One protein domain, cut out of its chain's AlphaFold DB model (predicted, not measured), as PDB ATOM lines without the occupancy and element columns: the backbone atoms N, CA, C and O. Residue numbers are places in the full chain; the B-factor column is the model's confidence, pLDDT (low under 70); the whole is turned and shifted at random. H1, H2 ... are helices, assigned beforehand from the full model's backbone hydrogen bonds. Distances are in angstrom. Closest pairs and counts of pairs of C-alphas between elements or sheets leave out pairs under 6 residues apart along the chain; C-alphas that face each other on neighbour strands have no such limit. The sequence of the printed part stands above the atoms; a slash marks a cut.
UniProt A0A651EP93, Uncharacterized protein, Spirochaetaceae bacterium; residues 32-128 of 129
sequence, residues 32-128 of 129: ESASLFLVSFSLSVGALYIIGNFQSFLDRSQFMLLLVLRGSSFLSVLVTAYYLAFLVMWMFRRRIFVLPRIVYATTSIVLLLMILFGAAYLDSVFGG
ATOM      1  N   GLU A  32     286.866 193.426 233.377       83.69
ATOM      2  CA  GLU A  32     285.518 193.068 233.827       83.69
ATOM      3  C   GLU A  32     285.174 193.798 235.136       83.69
ATOM      4  O   GLU A  32     284.164 194.499 235.201       83.69
ATOM      5  N   SER A  33     286.057 193.749 236.140       88.38
ATOM      6  CA  SER A  33     285.859 194.474 237.404       88.38
ATOM      7  C   SER A  33     285.829 195.995 237.238       88.38
ATOM      8  O   SER A  33     284.998 196.657 237.856       88.38
ATOM      9  N   ALA A  34     286.685 196.551 236.375       87.25
ATOM     10  CA  ALA A  34     286.705 197.982 236.094       87.25
ATOM     11  C   ALA A  34     285.409 198.427 235.403       87.25
ATOM     12  O   ALA A  34     284.846 199.454 235.773       87.25
ATOM     13  N   SER A  35     284.898 197.631 234.458       86.19
ATOM     14  CA  SER A  35     283.625 197.906 233.785       86.19
ATOM     15  C   SER A  35     282.450 197.886 234.766       86.19
ATOM     16  O   SER A  35     281.661 198.824 234.788       86.19
ATOM     17  N   LEU A  36     282.374 196.879 235.646       86.81
ATOM     18  CA  LEU A  36     281.339 196.776 236.682       86.81
ATOM     19  C   LEU A  36     281.367 197.973 237.637       86.81
ATOM     20  O   LEU A  36     280.322 198.543 237.954       86.81
ATOM     21  N   PHE A  37     282.566 198.365 238.074       90.19
ATOM     22  CA  PHE A  37     282.753 199.519 238.945       90.19
ATOM     23  C   PHE A  37     282.302 200.816 238.267       90.19
ATOM     24  O   PHE A  37     281.516 201.564 238.845       90.19
ATOM     25  N   LEU A  38     282.738 201.057 237.027       87.75
ATOM     26  CA  LEU A  38     282.390 202.267 236.283       87.75
ATOM     27  C   LEU A  38     280.895 202.342 235.958       87.75
ATOM     28  O   LEU A  38     280.298 203.401 236.123       87.75
ATOM     29  N   VAL A  39     280.268 201.233 235.558       85.88
ATOM     30  CA  VAL A  39     278.811 201.169 235.341       85.88
ATOM     31  C   VAL A  39     278.057 201.493 236.633       85.88
ATOM     32  O   VAL A  39     277.156 202.329 236.623       85.88
ATOM     33  N   SER A  40     278.449 200.884 237.755       90.25
ATOM     34  CA  SER A  40     277.808 201.122 239.058       90.25
ATOM     35  C   SER A  40     277.985 202.566 239.530       90.25
ATOM     36  O   SER A  40     277.054 203.169 240.069       90.25
ATOM     37  N   PHE A  41     279.164 203.141 239.296       89.62
ATOM     38  CA  PHE A  41     279.446 204.541 239.582       89.62
ATOM     39  C   PHE A  41     278.571 205.472 238.733       89.62
ATOM     40  O   PHE A  41     277.896 206.333 239.294       89.62
ATOM     41  N   SER A  42     278.493 205.264 237.414       86.62
ATOM     42  CA  SER A  42     277.638 206.066 236.527       86.62
ATOM     43  C   SER A  42     276.155 205.968 236.897       86.62
ATOM     44  O   SER A  42     275.463 206.982 236.884       86.62
ATOM     45  N   LEU A  43     275.669 204.787 237.297       88.31
ATOM     46  CA  LEU A  43     274.301 204.621 237.799       88.31
ATOM     47  C   LEU A  43     274.066 205.387 239.104       88.31
ATOM     48  O   LEU A  43     273.038 206.043 239.252       88.31
ATOM     49  N   SER A  44     275.026 205.341 240.029       90.19
ATOM     50  CA  SER A  44     274.935 206.048 241.311       90.19
ATOM     51  C   SER A  44     274.917 207.565 241.107       90.19
ATOM     52  O   SER A  44     274.068 208.255 241.669       90.19
ATOM     53  N   VAL A  45     275.803 208.088 240.254       86.88
ATOM     54  CA  VAL A  45     275.833 209.515 239.894       86.88
ATOM     55  C   VAL A  45     274.556 209.913 239.147       86.88
ATOM     56  O   VAL A  45     274.002 210.973 239.423       86.88
ATOM     57  N   GLY A  46     274.046 209.062 238.252       84.44
ATOM     58  CA  GLY A  46     272.790 209.300 237.539       84.44
ATOM     59  C   GLY A  46     271.588 209.376 238.482       84.44
ATOM     60  O   GLY A  46     270.776 210.292 238.373       84.44
ATOM     61  N   ALA A  47     271.509 208.473 239.460       86.38
ATOM     62  CA  ALA A  47     270.477 208.506 240.494       86.38
ATOM     63  C   ALA A  47     270.570 209.779 241.351       86.38
ATOM     64  O   ALA A  47     269.556 210.441 241.572       86.38
ATOM     65  N   LEU A  48     271.780 210.161 241.776       85.94
ATOM     66  CA  LEU A  48     272.005 211.409 242.513       85.94
ATOM     67  C   LEU A  48     271.619 212.642 241.693       85.94
ATOM     68  O   LEU A  48     271.054 213.579 242.248       85.94
ATOM     69  N   TYR A  49     271.883 212.638 240.385       81.88
ATOM     70  CA  TYR A  49     271.490 213.727 239.494       81.88
ATOM     71  C   TYR A  49     269.964 213.854 239.401       81.88
ATOM     72  O   TYR A  49     269.437 214.953 239.556       81.88
ATOM     73  N   ILE A  50     269.244 212.738 239.228       81.69
ATOM     74  CA  ILE A  50     267.773 212.731 239.184       81.69
ATOM     75  C   ILE A  50     267.190 213.222 240.514       81.69
ATOM     76  O   ILE A  50     266.332 214.099 240.513       81.69
ATOM     77  N   ILE A  51     267.673 212.701 241.648       84.56
ATOM     78  CA  ILE A  51     267.211 213.112 242.986       84.56
ATOM     79  C   ILE A  51     267.520 214.592 243.235       84.56
ATOM     80  O   ILE A  51     266.668 215.327 243.732       84.56
ATOM     81  N   GLY A  52     268.723 215.033 242.866       77.50
ATOM     82  CA  GLY A  52     269.158 216.417 243.011       77.50
ATOM     83  C   GLY A  52     268.332 217.393 242.177       77.50
ATOM     84  O   GLY A  52     268.152 218.525 242.612       77.50
ATOM     85  N   ASN A  53     267.787 216.963 241.034       73.75
ATOM     86  CA  ASN A  53     266.916 217.783 240.184       73.75
ATOM     87  C   ASN A  53     265.592 218.153 240.885       73.75
ATOM     88  O   ASN A  53     265.080 219.253 240.719       73.75
ATOM     89  N   PHE A  54     265.080 217.290 241.772       73.31
ATOM     90  CA  PHE A  54     263.889 217.595 242.579       73.31
ATOM     91  C   PHE A  54     264.151 218.574 243.736       73.31
ATOM     92  O   PHE A  54     263.206 218.997 244.402       73.31
ATOM     93  N   GLN A  55     265.410 218.934 244.005       73.94
ATOM     94  CA  GLN A  55     265.786 219.870 245.065       73.94
ATOM     95  C   GLN A  55     266.251 221.204 244.465       73.94
ATOM     96  O   GLN A  55     267.330 221.305 243.888       73.94
ATOM     97  N   SER A  56     265.463 222.258 244.673       60.28
ATOM     98  CA  SER A  56     265.645 223.613 244.125       60.28
ATOM     99  C   SER A  56     266.854 224.409 244.659       60.28
ATOM    100  O   SER A  56     267.010 225.576 244.323       60.28
ATOM    101  N   PHE A  57     267.714 223.820 245.496       61.75
ATOM    102  CA  PHE A  57     268.829 224.518 246.163       61.75
ATOM    103  C   PHE A  57     270.222 224.182 245.595       61.75
ATOM    104  O   PHE A  57     271.232 224.563 246.189       61.75
ATOM    105  N   LEU A  58     270.318 223.452 244.475       63.28
ATOM    106  CA  LEU A  58     271.573 222.825 244.027       63.28
ATOM    107  C   LEU A  58     271.988 223.126 242.577       63.28
ATOM    108  O   LEU A  58     272.787 222.370 242.031       63.28
ATOM    109  N   ASP A  59     271.559 224.230 241.969       67.75
ATOM    110  CA  ASP A  59     271.862 224.544 240.555       67.75
ATOM    111  C   ASP A  59     273.362 224.429 240.206       67.75
ATOM    112  O   ASP A  59     273.757 223.813 239.214       67.75
ATOM    113  N   ARG A  60     274.243 224.935 241.081       68.38
ATOM    114  CA  ARG A  60     275.703 224.889 240.866       68.38
ATOM    115  C   ARG A  60     276.296 223.482 241.024       68.38
ATOM    116  O   ARG A  60     277.257 223.132 240.340       68.38
ATOM    117  N   SER A  61     275.726 222.673 241.913       77.94
ATOM    118  CA  SER A  61     276.149 221.289 242.151       77.94
ATOM    119  C   SER A  61     275.605 220.340 241.083       77.94
ATOM    120  O   SER A  61     276.274 219.370 240.732       77.94
ATOM    121  N   GLN A  62     274.430 220.634 240.519       74.88
ATOM    122  CA  GLN A  62     273.817 219.863 239.438       74.88
ATOM    123  C   GLN A  62     274.651 219.916 238.155       74.88
ATOM    124  O   GLN A  62     274.847 218.877 237.527       74.88
ATOM    125  N   PHE A  63     275.217 221.078 237.805       78.75
ATOM    126  CA  PHE A  63     276.124 221.191 236.657       78.75
ATOM    127  C   PHE A  63     277.393 220.338 236.835       78.75
ATOM    128  O   PHE A  63     277.797 219.609 235.928       78.75
ATOM    129  N   MET A  64     277.995 220.363 238.031       81.50
ATOM    130  CA  MET A  64     279.147 219.510 238.357       81.50
ATOM    131  C   MET A  64     278.785 218.021 238.304       81.50
ATOM    132  O   MET A  64     279.536 217.231 237.729       81.50
ATOM    133  N   LEU A  65     277.622 217.630 238.838       83.56
ATOM    134  CA  LEU A  65     277.134 216.253 238.738       83.56
ATOM    135  C   LEU A  65     276.922 215.827 237.286       83.56
ATOM    136  O   LEU A  65     277.303 214.716 236.928       83.56
ATOM    137  N   LEU A  66     276.356 216.693 236.446       84.19
ATOM    138  CA  LEU A  66     276.140 216.414 235.030       84.19
ATOM    139  C   LEU A  66     277.468 216.195 234.292       84.19
ATOM    140  O   LEU A  66     277.593 215.253 233.507       84.19
ATOM    141  N   LEU A  67     278.480 217.022 234.572       85.38
ATOM    142  CA  LEU A  67     279.817 216.874 233.996       85.38
ATOM    143  C   LEU A  67     280.458 215.540 234.409       85.38
ATOM    144  O   LEU A  67     280.969 214.803 233.561       85.38
ATOM    145  N   VAL A  68     280.385 215.198 235.700       86.25
ATOM    146  CA  VAL A  68     280.886 213.921 236.234       86.25
ATOM    147  C   VAL A  68     280.114 212.743 235.640       86.25
ATOM    148  O   VAL A  68     280.717 211.729 235.283       86.25
ATOM    149  N   LEU A  69     278.798 212.868 235.472       87.19
ATOM    150  CA  LEU A  69     277.953 211.844 234.865       87.19
ATOM    151  C   LEU A  69     278.341 211.598 233.406       87.19
ATOM    152  O   LEU A  69     278.540 210.448 233.015       87.19
ATOM    153  N   ARG A  70     278.511 212.662 232.613       85.88
ATOM    154  CA  ARG A  70     278.939 212.572 231.209       85.88
ATOM    155  C   ARG A  70     280.335 211.974 231.088       85.88
ATOM    156  O   ARG A  70     280.523 211.018 230.338       85.88
ATOM    157  N   GLY A  71     281.293 212.495 231.853       85.81
ATOM    158  CA  GLY A  71     282.679 212.029 231.829       85.81
ATOM    159  C   GLY A  71     282.807 210.565 232.245       85.81
ATOM    160  O   GLY A  71     283.432 209.771 231.539       85.81
ATOM    161  N   SER A  72     282.163 210.181 233.351       87.31
ATOM    162  CA  SER A  72     282.177 208.794 233.828       87.31
ATOM    163  C   SER A  72     281.470 207.841 232.868       87.31
ATOM    164  O   SER A  72     282.014 206.780 232.573       87.31
ATOM    165  N   SER A  73     280.310 208.225 232.322       83.81
ATOM    166  CA  SER A  73     279.567 207.390 231.370       83.81
ATOM    167  C   SER A  73     280.355 207.191 230.079       83.81
ATOM    168  O   SER A  73     280.475 206.063 229.607       83.81
ATOM    169  N   PHE A  74     280.967 208.250 229.540       86.75
ATOM    170  CA  PHE A  74     281.815 208.159 228.351       86.75
ATOM    171  C   PHE A  74     283.032 207.252 228.578       86.75
ATOM    172  O   PHE A  74     283.295 206.348 227.781       86.75
ATOM    173  N   LEU A  75     283.738 207.431 229.699       90.19
ATOM    174  CA  LEU A  75     284.871 206.578 230.054       90.19
ATOM    175  C   LEU A  75     284.440 205.114 230.237       90.19
ATOM    176  O   LEU A  75     285.126 204.201 229.778       90.19
ATOM    177  N   SER A  76     283.280 204.889 230.852       88.25
ATOM    178  CA  SER A  76     282.697 203.561 231.037       88.25
ATOM    179  C   SER A  76     282.355 202.889 229.703       88.25
ATOM    180  O   SER A  76     282.655 201.706 229.521       88.25
ATOM    181  N   VAL A  77     281.820 203.638 228.728       87.25
ATOM    182  CA  VAL A  77     281.583 203.137 227.362       87.25
ATOM    183  C   VAL A  77     282.897 202.700 226.722       87.25
ATOM    184  O   VAL A  77     282.962 201.589 226.201       87.25
ATOM    185  N   LEU A  78     283.955 203.514 226.801       90.75
ATOM    186  CA  LEU A  78     285.262 203.169 226.229       90.75
ATOM    187  C   LEU A  78     285.857 201.905 226.860       90.75
ATOM    188  O   LEU A  78     286.288 201.001 226.143       90.75
ATOM    189  N   VAL A  79     285.843 201.806 228.192       90.12
ATOM    190  CA  VAL A  79     286.373 200.637 228.914       90.12
ATOM    191  C   VAL A  79     285.557 199.381 228.603       90.12
ATOM    192  O   VAL A  79     286.131 198.319 228.358       90.12
ATOM    193  N   THR A  80     284.228 199.491 228.555       87.06
ATOM    194  CA  THR A  80     283.337 198.358 228.262       87.06
ATOM    195  C   THR A  80     283.433 197.927 226.797       87.06
ATOM    196  O   THR A  80     283.452 196.730 226.511       87.06
ATOM    197  N   ALA A  81     283.579 198.869 225.861       89.19
ATOM    198  CA  ALA A  81     283.827 198.573 224.451       89.19
ATOM    199  C   ALA A  81     285.184 197.884 224.249       89.19
ATOM    200  O   ALA A  81     285.277 196.903 223.510       89.19
ATOM    201  N   TYR A  82     286.223 198.339 224.956       89.75
ATOM    202  CA  TYR A  82     287.533 197.693 224.937       89.75
ATOM    203  C   TYR A  82     287.478 196.278 225.538       89.75
ATOM    204  O   TYR A  82     288.026 195.338 224.956       89.75
ATOM    205  N   TYR A  83     286.746 196.089 226.643       87.06
ATOM    206  CA  TYR A  83     286.458 194.763 227.201       87.06
ATOM    207  C   TYR A  83     285.741 193.861 226.192       87.06
ATOM    208  O   TYR A  83     286.145 192.712 226.018       87.06
ATOM    209  N   LEU A  84     284.726 194.376 225.492       88.19
ATOM    210  CA  LEU A  84     283.986 193.628 224.477       88.19
ATOM    211  C   LEU A  84     284.893 193.213 223.311       88.19
ATOM    212  O   LEU A  84     284.888 192.046 222.924       88.19
ATOM    213  N   ALA A  85     285.717 194.123 222.787       88.44
ATOM    214  CA  ALA A  85     286.670 193.812 221.720       88.44
ATOM    215  C   ALA A  85     287.669 192.726 222.151       88.44
ATOM    216  O   ALA A  85     287.937 191.777 221.408       88.44
ATOM    217  N   PHE A  86     288.176 192.823 223.382       86.69
ATOM    218  CA  PHE A  86     289.094 191.839 223.947       86.69
ATOM    219  C   PHE A  86     288.423 190.476 224.176       86.69
ATOM    220  O   PHE A  86     289.002 189.437 223.855       86.69
ATOM    221  N   LEU A  87     287.183 190.470 224.675       86.25
ATOM    222  CA  LEU A  87     286.351 189.277 224.842       86.25
ATOM    223  C   LEU A  87     286.129 188.579 223.494       86.25
ATOM    224  O   LEU A  87     286.342 187.372 223.391       86.25
ATOM    225  N   VAL A  88     285.766 189.336 222.457       87.00
ATOM    226  CA  VAL A  88     285.551 188.817 221.100       87.00
ATOM    227  C   VAL A  88     286.841 188.219 220.537       87.00
ATOM    228  O   VAL A  88     286.837 187.070 220.094       87.00
ATOM    229  N   MET A  89     287.970 188.931 220.625       87.12
ATOM    230  CA  MET A  89     289.277 188.413 220.195       87.12
ATOM    231  C   MET A  89     289.638 187.108 220.923       87.12
ATOM    232  O   MET A  89     290.106 186.145 220.306       87.12
ATOM    233  N   TRP A  90     289.400 187.049 222.235       82.88
ATOM    234  CA  TRP A  90     289.669 185.862 223.042       82.88
ATOM    235  C   TRP A  90     288.774 184.677 222.653       82.88
ATOM    236  O   TRP A  90     289.267 183.551 222.532       82.88
ATOM    237  N   MET A  91     287.492 184.931 222.384       84.62
ATOM    238  CA  MET A  91     286.544 183.927 221.897       84.62
ATOM    239  C   MET A  91     286.957 183.362 220.537       84.62
ATOM    240  O   MET A  91     286.968 182.141 220.374       84.62
ATOM    241  N   PHE A  92     287.387 184.211 219.597       85.12
ATOM    242  CA  PHE A  92     287.922 183.761 218.307       85.12
ATOM    243  C   PHE A  92     289.176 182.900 218.474       85.12
ATOM    244  O   PHE A  92     289.281 181.833 217.864       85.12
ATOM    245  N   ARG A  93     290.106 183.311 219.344       82.38
ATOM    246  CA  ARG A  93     291.357 182.576 219.580       82.38
ATOM    247  C   ARG A  93     291.129 181.208 220.222       82.38
ATOM    248  O   ARG A  93     291.838 180.260 219.888       82.38
ATOM    249  N   ARG A  94     290.186 181.096 221.161       79.31
ATOM    250  CA  ARG A  94     289.915 179.841 221.884       79.31
ATOM    251  C   ARG A  94     288.791 178.998 221.287       79.31
ATOM    252  O   ARG A  94     288.641 177.858 221.710       79.31
ATOM    253  N   ARG A  95     288.028 179.532 220.327       75.12
ATOM    254  CA  ARG A  95     286.799 178.927 219.779       75.12
ATOM    255  C   ARG A  95     285.787 178.529 220.861       75.12
ATOM    256  O   ARG A  95     285.057 177.556 220.711       75.12
ATOM    257  N   ILE A  96     285.750 179.279 221.961       77.88
ATOM    258  CA  ILE A  96     284.792 179.086 223.053       77.88
ATOM    259  C   ILE A  96     283.805 180.243 222.989       77.88
ATOM    260  O   ILE A  96     284.217 181.399 223.057       77.88
ATOM    261  N   PHE A  97     282.514 179.938 222.872       76.31
ATOM    262  CA  PHE A  97     281.470 180.955 222.903       76.31
ATOM    263  C   PHE A  97     281.037 181.249 224.335       76.31
ATOM    264  O   PHE A  97     280.494 180.383 225.014       76.31
ATOM    265  N   VAL A  98     281.255 182.486 224.791       81.25
ATOM    266  CA  VAL A  98     280.797 182.948 226.108       81.25
ATOM    267  C   VAL A  98     279.704 183.997 225.932       81.25
ATOM    268  O   VAL A  98     279.882 185.180 226.219       81.25
ATOM    269  N   LEU A  99     278.549 183.531 225.456       82.25
ATOM    270  CA  LEU A  99     277.367 184.352 225.191       82.25
ATOM    271  C   LEU A  99     276.950 185.277 226.357       82.25
ATOM    272  O   LEU A  99     276.753 186.462 226.094       82.25
ATOM    273  N   PRO A 100     276.868 184.831 227.632       84.31
ATOM    274  CA  PRO A 100     276.388 185.702 228.712       84.31
ATOM    275  C   PRO A 100     277.280 186.928 228.941       84.31
ATOM    276  O   PRO A 100     276.781 187.995 229.285       84.31
ATOM    277  N   ARG A 101     278.594 186.815 228.698       82.94
ATOM    278  CA  ARG A 101     279.526 187.943 228.848       82.94
ATOM    279  C   ARG A 101     279.378 188.970 227.731       82.94
ATOM    280  O   ARG A 101     279.507 190.161 227.993       82.94
ATOM    281  N   ILE A 102     279.089 188.513 226.510       85.62
ATOM    282  CA  ILE A 102     278.795 189.406 225.383       85.62
ATOM    283  C   ILE A 102     277.501 190.160 225.665       85.62
ATOM    284  O   ILE A 102     277.494 191.381 225.589       85.62
ATOM    285  N   VAL A 103     276.432 189.446 226.039       88.88
ATOM    286  CA  VAL A 103     275.131 190.065 226.337       88.88
ATOM    287  C   VAL A 103     275.280 191.113 227.438       88.88
ATOM    288  O   VAL A 103     274.829 192.242 227.261       88.88
ATOM    289  N   TYR A 104     275.983 190.786 228.526       87.25
ATOM    290  CA  TYR A 104     276.304 191.752 229.576       87.25
ATOM    291  C   TYR A 104     277.010 192.994 229.010       87.25
ATOM    292  O   TYR A 104     276.486 194.096 229.129       87.25
ATOM    293  N   ALA A 105     278.138 192.835 228.312       84.69
ATOM    294  CA  ALA A 105     278.899 193.971 227.795       84.69
ATOM    295  C   ALA A 105     278.093 194.832 226.803       84.69
ATOM    296  O   ALA A 105     278.135 196.059 226.876       84.69
ATOM    297  N   THR A 106     277.320 194.212 225.907       88.56
ATOM    298  CA  THR A 106     276.461 194.932 224.959       88.56
ATOM    299  C   THR A 106     275.344 195.685 225.676       88.56
ATOM    300  O   THR A 106     275.141 196.866 225.400       88.56
ATOM    301  N   THR A 107     274.646 195.049 226.623       90.06
ATOM    302  CA  THR A 107     273.588 195.717 227.404       90.06
ATOM    303  C   THR A 107     274.137 196.862 228.253       90.06
ATOM    304  O   THR A 107     273.521 197.924 228.288       90.06
ATOM    305  N   SER A 108     275.323 196.710 228.854       86.62
ATOM    306  CA  SER A 108     276.003 197.792 229.573       86.62
ATOM    307  C   SER A 108     276.333 198.971 228.657       86.62
ATOM    308  O   SER A 108     276.081 200.109 229.037       86.62
ATOM    309  N   ILE A 109     276.841 198.730 227.441       89.38
ATOM    310  CA  ILE A 109     277.109 199.805 226.470       89.38
ATOM    311  C   ILE A 109     275.817 200.537 226.104       89.38
ATOM    312  O   ILE A 109     275.786 201.765 226.149       89.38
ATOM    313  N   VAL A 110     274.747 199.804 225.780       92.25
ATOM    314  CA  VAL A 110     273.448 200.405 225.439       92.25
ATOM    315  C   VAL A 110     272.924 201.249 226.601       92.25
ATOM    316  O   VAL A 110     272.553 202.400 226.394       92.25
ATOM    317  N   LEU A 111     272.964 200.720 227.826       90.50
ATOM    318  CA  LEU A 111     272.538 201.434 229.029       90.50
ATOM    319  C   LEU A 111     273.335 202.729 229.240       90.50
ATOM    320  O   LEU A 111     272.750 203.783 229.477       90.50
ATOM    321  N   LEU A 112     274.662 202.673 229.123       87.38
ATOM    322  CA  LEU A 112     275.525 203.844 229.291       87.38
ATOM    323  C   LEU A 112     275.303 204.892 228.197       87.38
ATOM    324  O   LEU A 112     275.327 206.086 228.488       87.38
ATOM    325  N   LEU A 113     275.048 204.466 226.957       89.31
ATOM    326  CA  LEU A 113     274.658 205.372 225.880       89.31
ATOM    327  C   LEU A 113     273.313 206.034 226.183       89.31
ATOM    328  O   LEU A 113     273.199 207.245 226.027       89.31
ATOM    329  N   MET A 114     272.318 205.287 226.675       90.19
ATOM    330  CA  MET A 114     271.037 205.868 227.091       90.19
ATOM    331  C   MET A 114     271.212 206.895 228.215       90.19
ATOM    332  O   MET A 114     270.588 207.950 228.159       90.19
ATOM    333  N   ILE A 115     272.085 206.635 229.195       86.56
ATOM    334  CA  ILE A 115     272.412 207.605 230.253       86.56
ATOM    335  C   ILE A 115     273.078 208.849 229.655       86.56
ATOM    336  O   ILE A 115     272.701 209.967 229.996       86.56
ATOM    337  N   LEU A 116     274.035 208.673 228.742       85.69
ATOM    338  CA  LEU A 116     274.756 209.779 228.113       85.69
ATOM    339  C   LEU A 116     273.825 210.662 227.267       85.69
ATOM    340  O   LEU A 116     273.830 211.882 227.426       85.69
ATOM    341  N   PHE A 117     273.000 210.055 226.411       87.19
ATOM    342  CA  PHE A 117     272.012 210.768 225.599       87.19
ATOM    343  C   PHE A 117     270.886 211.358 226.448       87.19
ATOM    344  O   PHE A 117     270.462 212.479 226.187       87.19
ATOM    345  N   GLY A 118     270.439 210.662 227.495       85.19
ATOM    346  CA  GLY A 118     269.455 211.177 228.447       85.19
ATOM    347  C   GLY A 118     269.972 212.409 229.189       85.19
ATOM    348  O   GLY A 118     269.284 213.419 229.257       85.19
ATOM    349  N   ALA A 119     271.219 212.375 229.661       82.19
ATOM    350  CA  ALA A 119     271.882 213.527 230.270       82.19
ATOM    351  C   ALA A 119     272.112 214.675 229.268       82.19
ATOM    352  O   ALA A 119     272.083 215.844 229.645       82.19
ATOM    353  N   ALA A 120     272.354 214.374 227.989       83.06
ATOM    354  CA  ALA A 120     272.413 215.380 226.925       83.06
ATOM    355  C   ALA A 120     271.052 216.042 226.677       83.06
ATOM    356  O   ALA A 120     270.958 217.264 226.596       83.06
ATOM    357  N   TYR A 121     269.994 215.238 226.623       83.88
ATOM    358  CA  TYR A 121     268.631 215.713 226.436       83.88
ATOM    359  C   TYR A 121     268.160 216.575 227.613       83.88
ATOM    360  O   TYR A 121     267.664 217.677 227.398       83.88
ATOM    361  N   LEU A 122     268.370 216.128 228.855       77.75
ATOM    362  CA  LEU A 122     267.988 216.897 230.044       77.75
ATOM    363  C   LEU A 122     268.680 218.266 230.085       77.75
ATOM    364  O   LEU A 122     268.031 219.262 230.368       77.75
ATOM    365  N   ASP A 123     269.955 218.337 229.720       76.88
ATOM    366  CA  ASP A 123     270.678 219.607 229.594       76.88
ATOM    367  C   ASP A 123     270.075 220.520 228.515       76.88
ATOM    368  O   ASP A 123     269.899 221.707 228.747       76.88
ATOM    369  N   SER A 124     269.663 219.978 227.363       79.12
ATOM    370  CA  SER A 124     269.003 220.785 226.321       79.12
ATOM    371  C   SER A 124     267.623 221.321 226.728       79.12
ATOM    372  O   SER A 124     267.217 222.376 226.252       79.12
ATOM    373  N   VAL A 125     266.907 220.608 227.604       77.19
ATOM    374  CA  VAL A 125     265.553 220.976 228.058       77.19
ATOM    375  C   VAL A 125     265.590 221.899 229.277       77.19
ATOM    376  O   VAL A 125     264.797 222.833 229.353       77.19
ATOM    377  N   PHE A 126     266.489 221.642 230.229       68.94
ATOM    378  CA  PHE A 126     266.560 222.355 231.510       68.94
ATOM    379  C   PHE A 126     267.711 223.366 231.592       68.94
ATOM    380  O   PHE A 126     267.632 224.307 232.373       68.94
ATOM    381  N   GLY A 127     268.773 223.181 230.805       60.84
ATOM    382  CA  GLY A 127     269.941 224.068 230.732       60.84
ATOM    383  C   GLY A 127     269.899 225.056 229.561       60.84
ATOM    384  O   GLY A 127     270.836 225.829 229.391       60.84
ATOM    385  N   GLY A 128     268.829 225.046 228.756       47.44
ATOM    386  CA  GLY A 128     268.561 226.035 227.711       47.44
ATOM    387  C   GLY A 128     268.055 227.361 228.285       47.44
ATOM    388  O   GLY A 128     266.885 227.694 228.109       47.44
TER     389      GLY A 128
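What this domain is: This is residues 32 to 128 of the 129 residues of an uncharacterized protein of Spirochaetaceae bacterium (UniProt A0A651EP93). Three long helices stand in an up-and-down bundle, each running against the one before it, with H1 and H3 both packed along the longer H2. The loop end at residues 54 to 60 sticks out. The printed part has 97 residues with three named helices, H1, H2 and H3, and no named strand: all helix. It is a loose rod, with a radius of gyration of the C-alphas of 16.0 A and spans of 55 by 22 by 17 A.

How they stand to each other: H1, residues 32 to 53, and H2, residues 59 to 94, form a helical hairpin; they touch, closest at the C-alphas of Leu 38 and Ser 76, 5.4 A apart, at a shallow tilt of 24 degrees, opposite ways. H2 and H3, residues 99 to 126, form another; their closest C-alphas, of Val 77 and Ile 109, are 5.6 A apart, at a shallow tilt of 23 degrees. H1 touches H3 with residues 39 to 46 alone, closest at the C-alphas of Val 39 and Ser 108, 7.2 A apart; they run the same way. Every O i to N i+4 pair is within hydrogen-bond range in H1 and H3, and 31 of 32 in H2.

Where its parts are: H1 begins at C-alpha 32 (285.518, 193.068, 233.827) and is 31.6 A long. H2 is 51.7 A long. H3 is 40.0 A long and ends at C-alpha 126 (266.560, 222.355, 231.510).

The domain as a whole: The C-alphas farthest apart, of Phe 57 and Arg 95, are 55.7 A apart. The printed part has no cut, and both links are tight. The pLDDT is under 70 at residues 56 to 60 and 126 to 128.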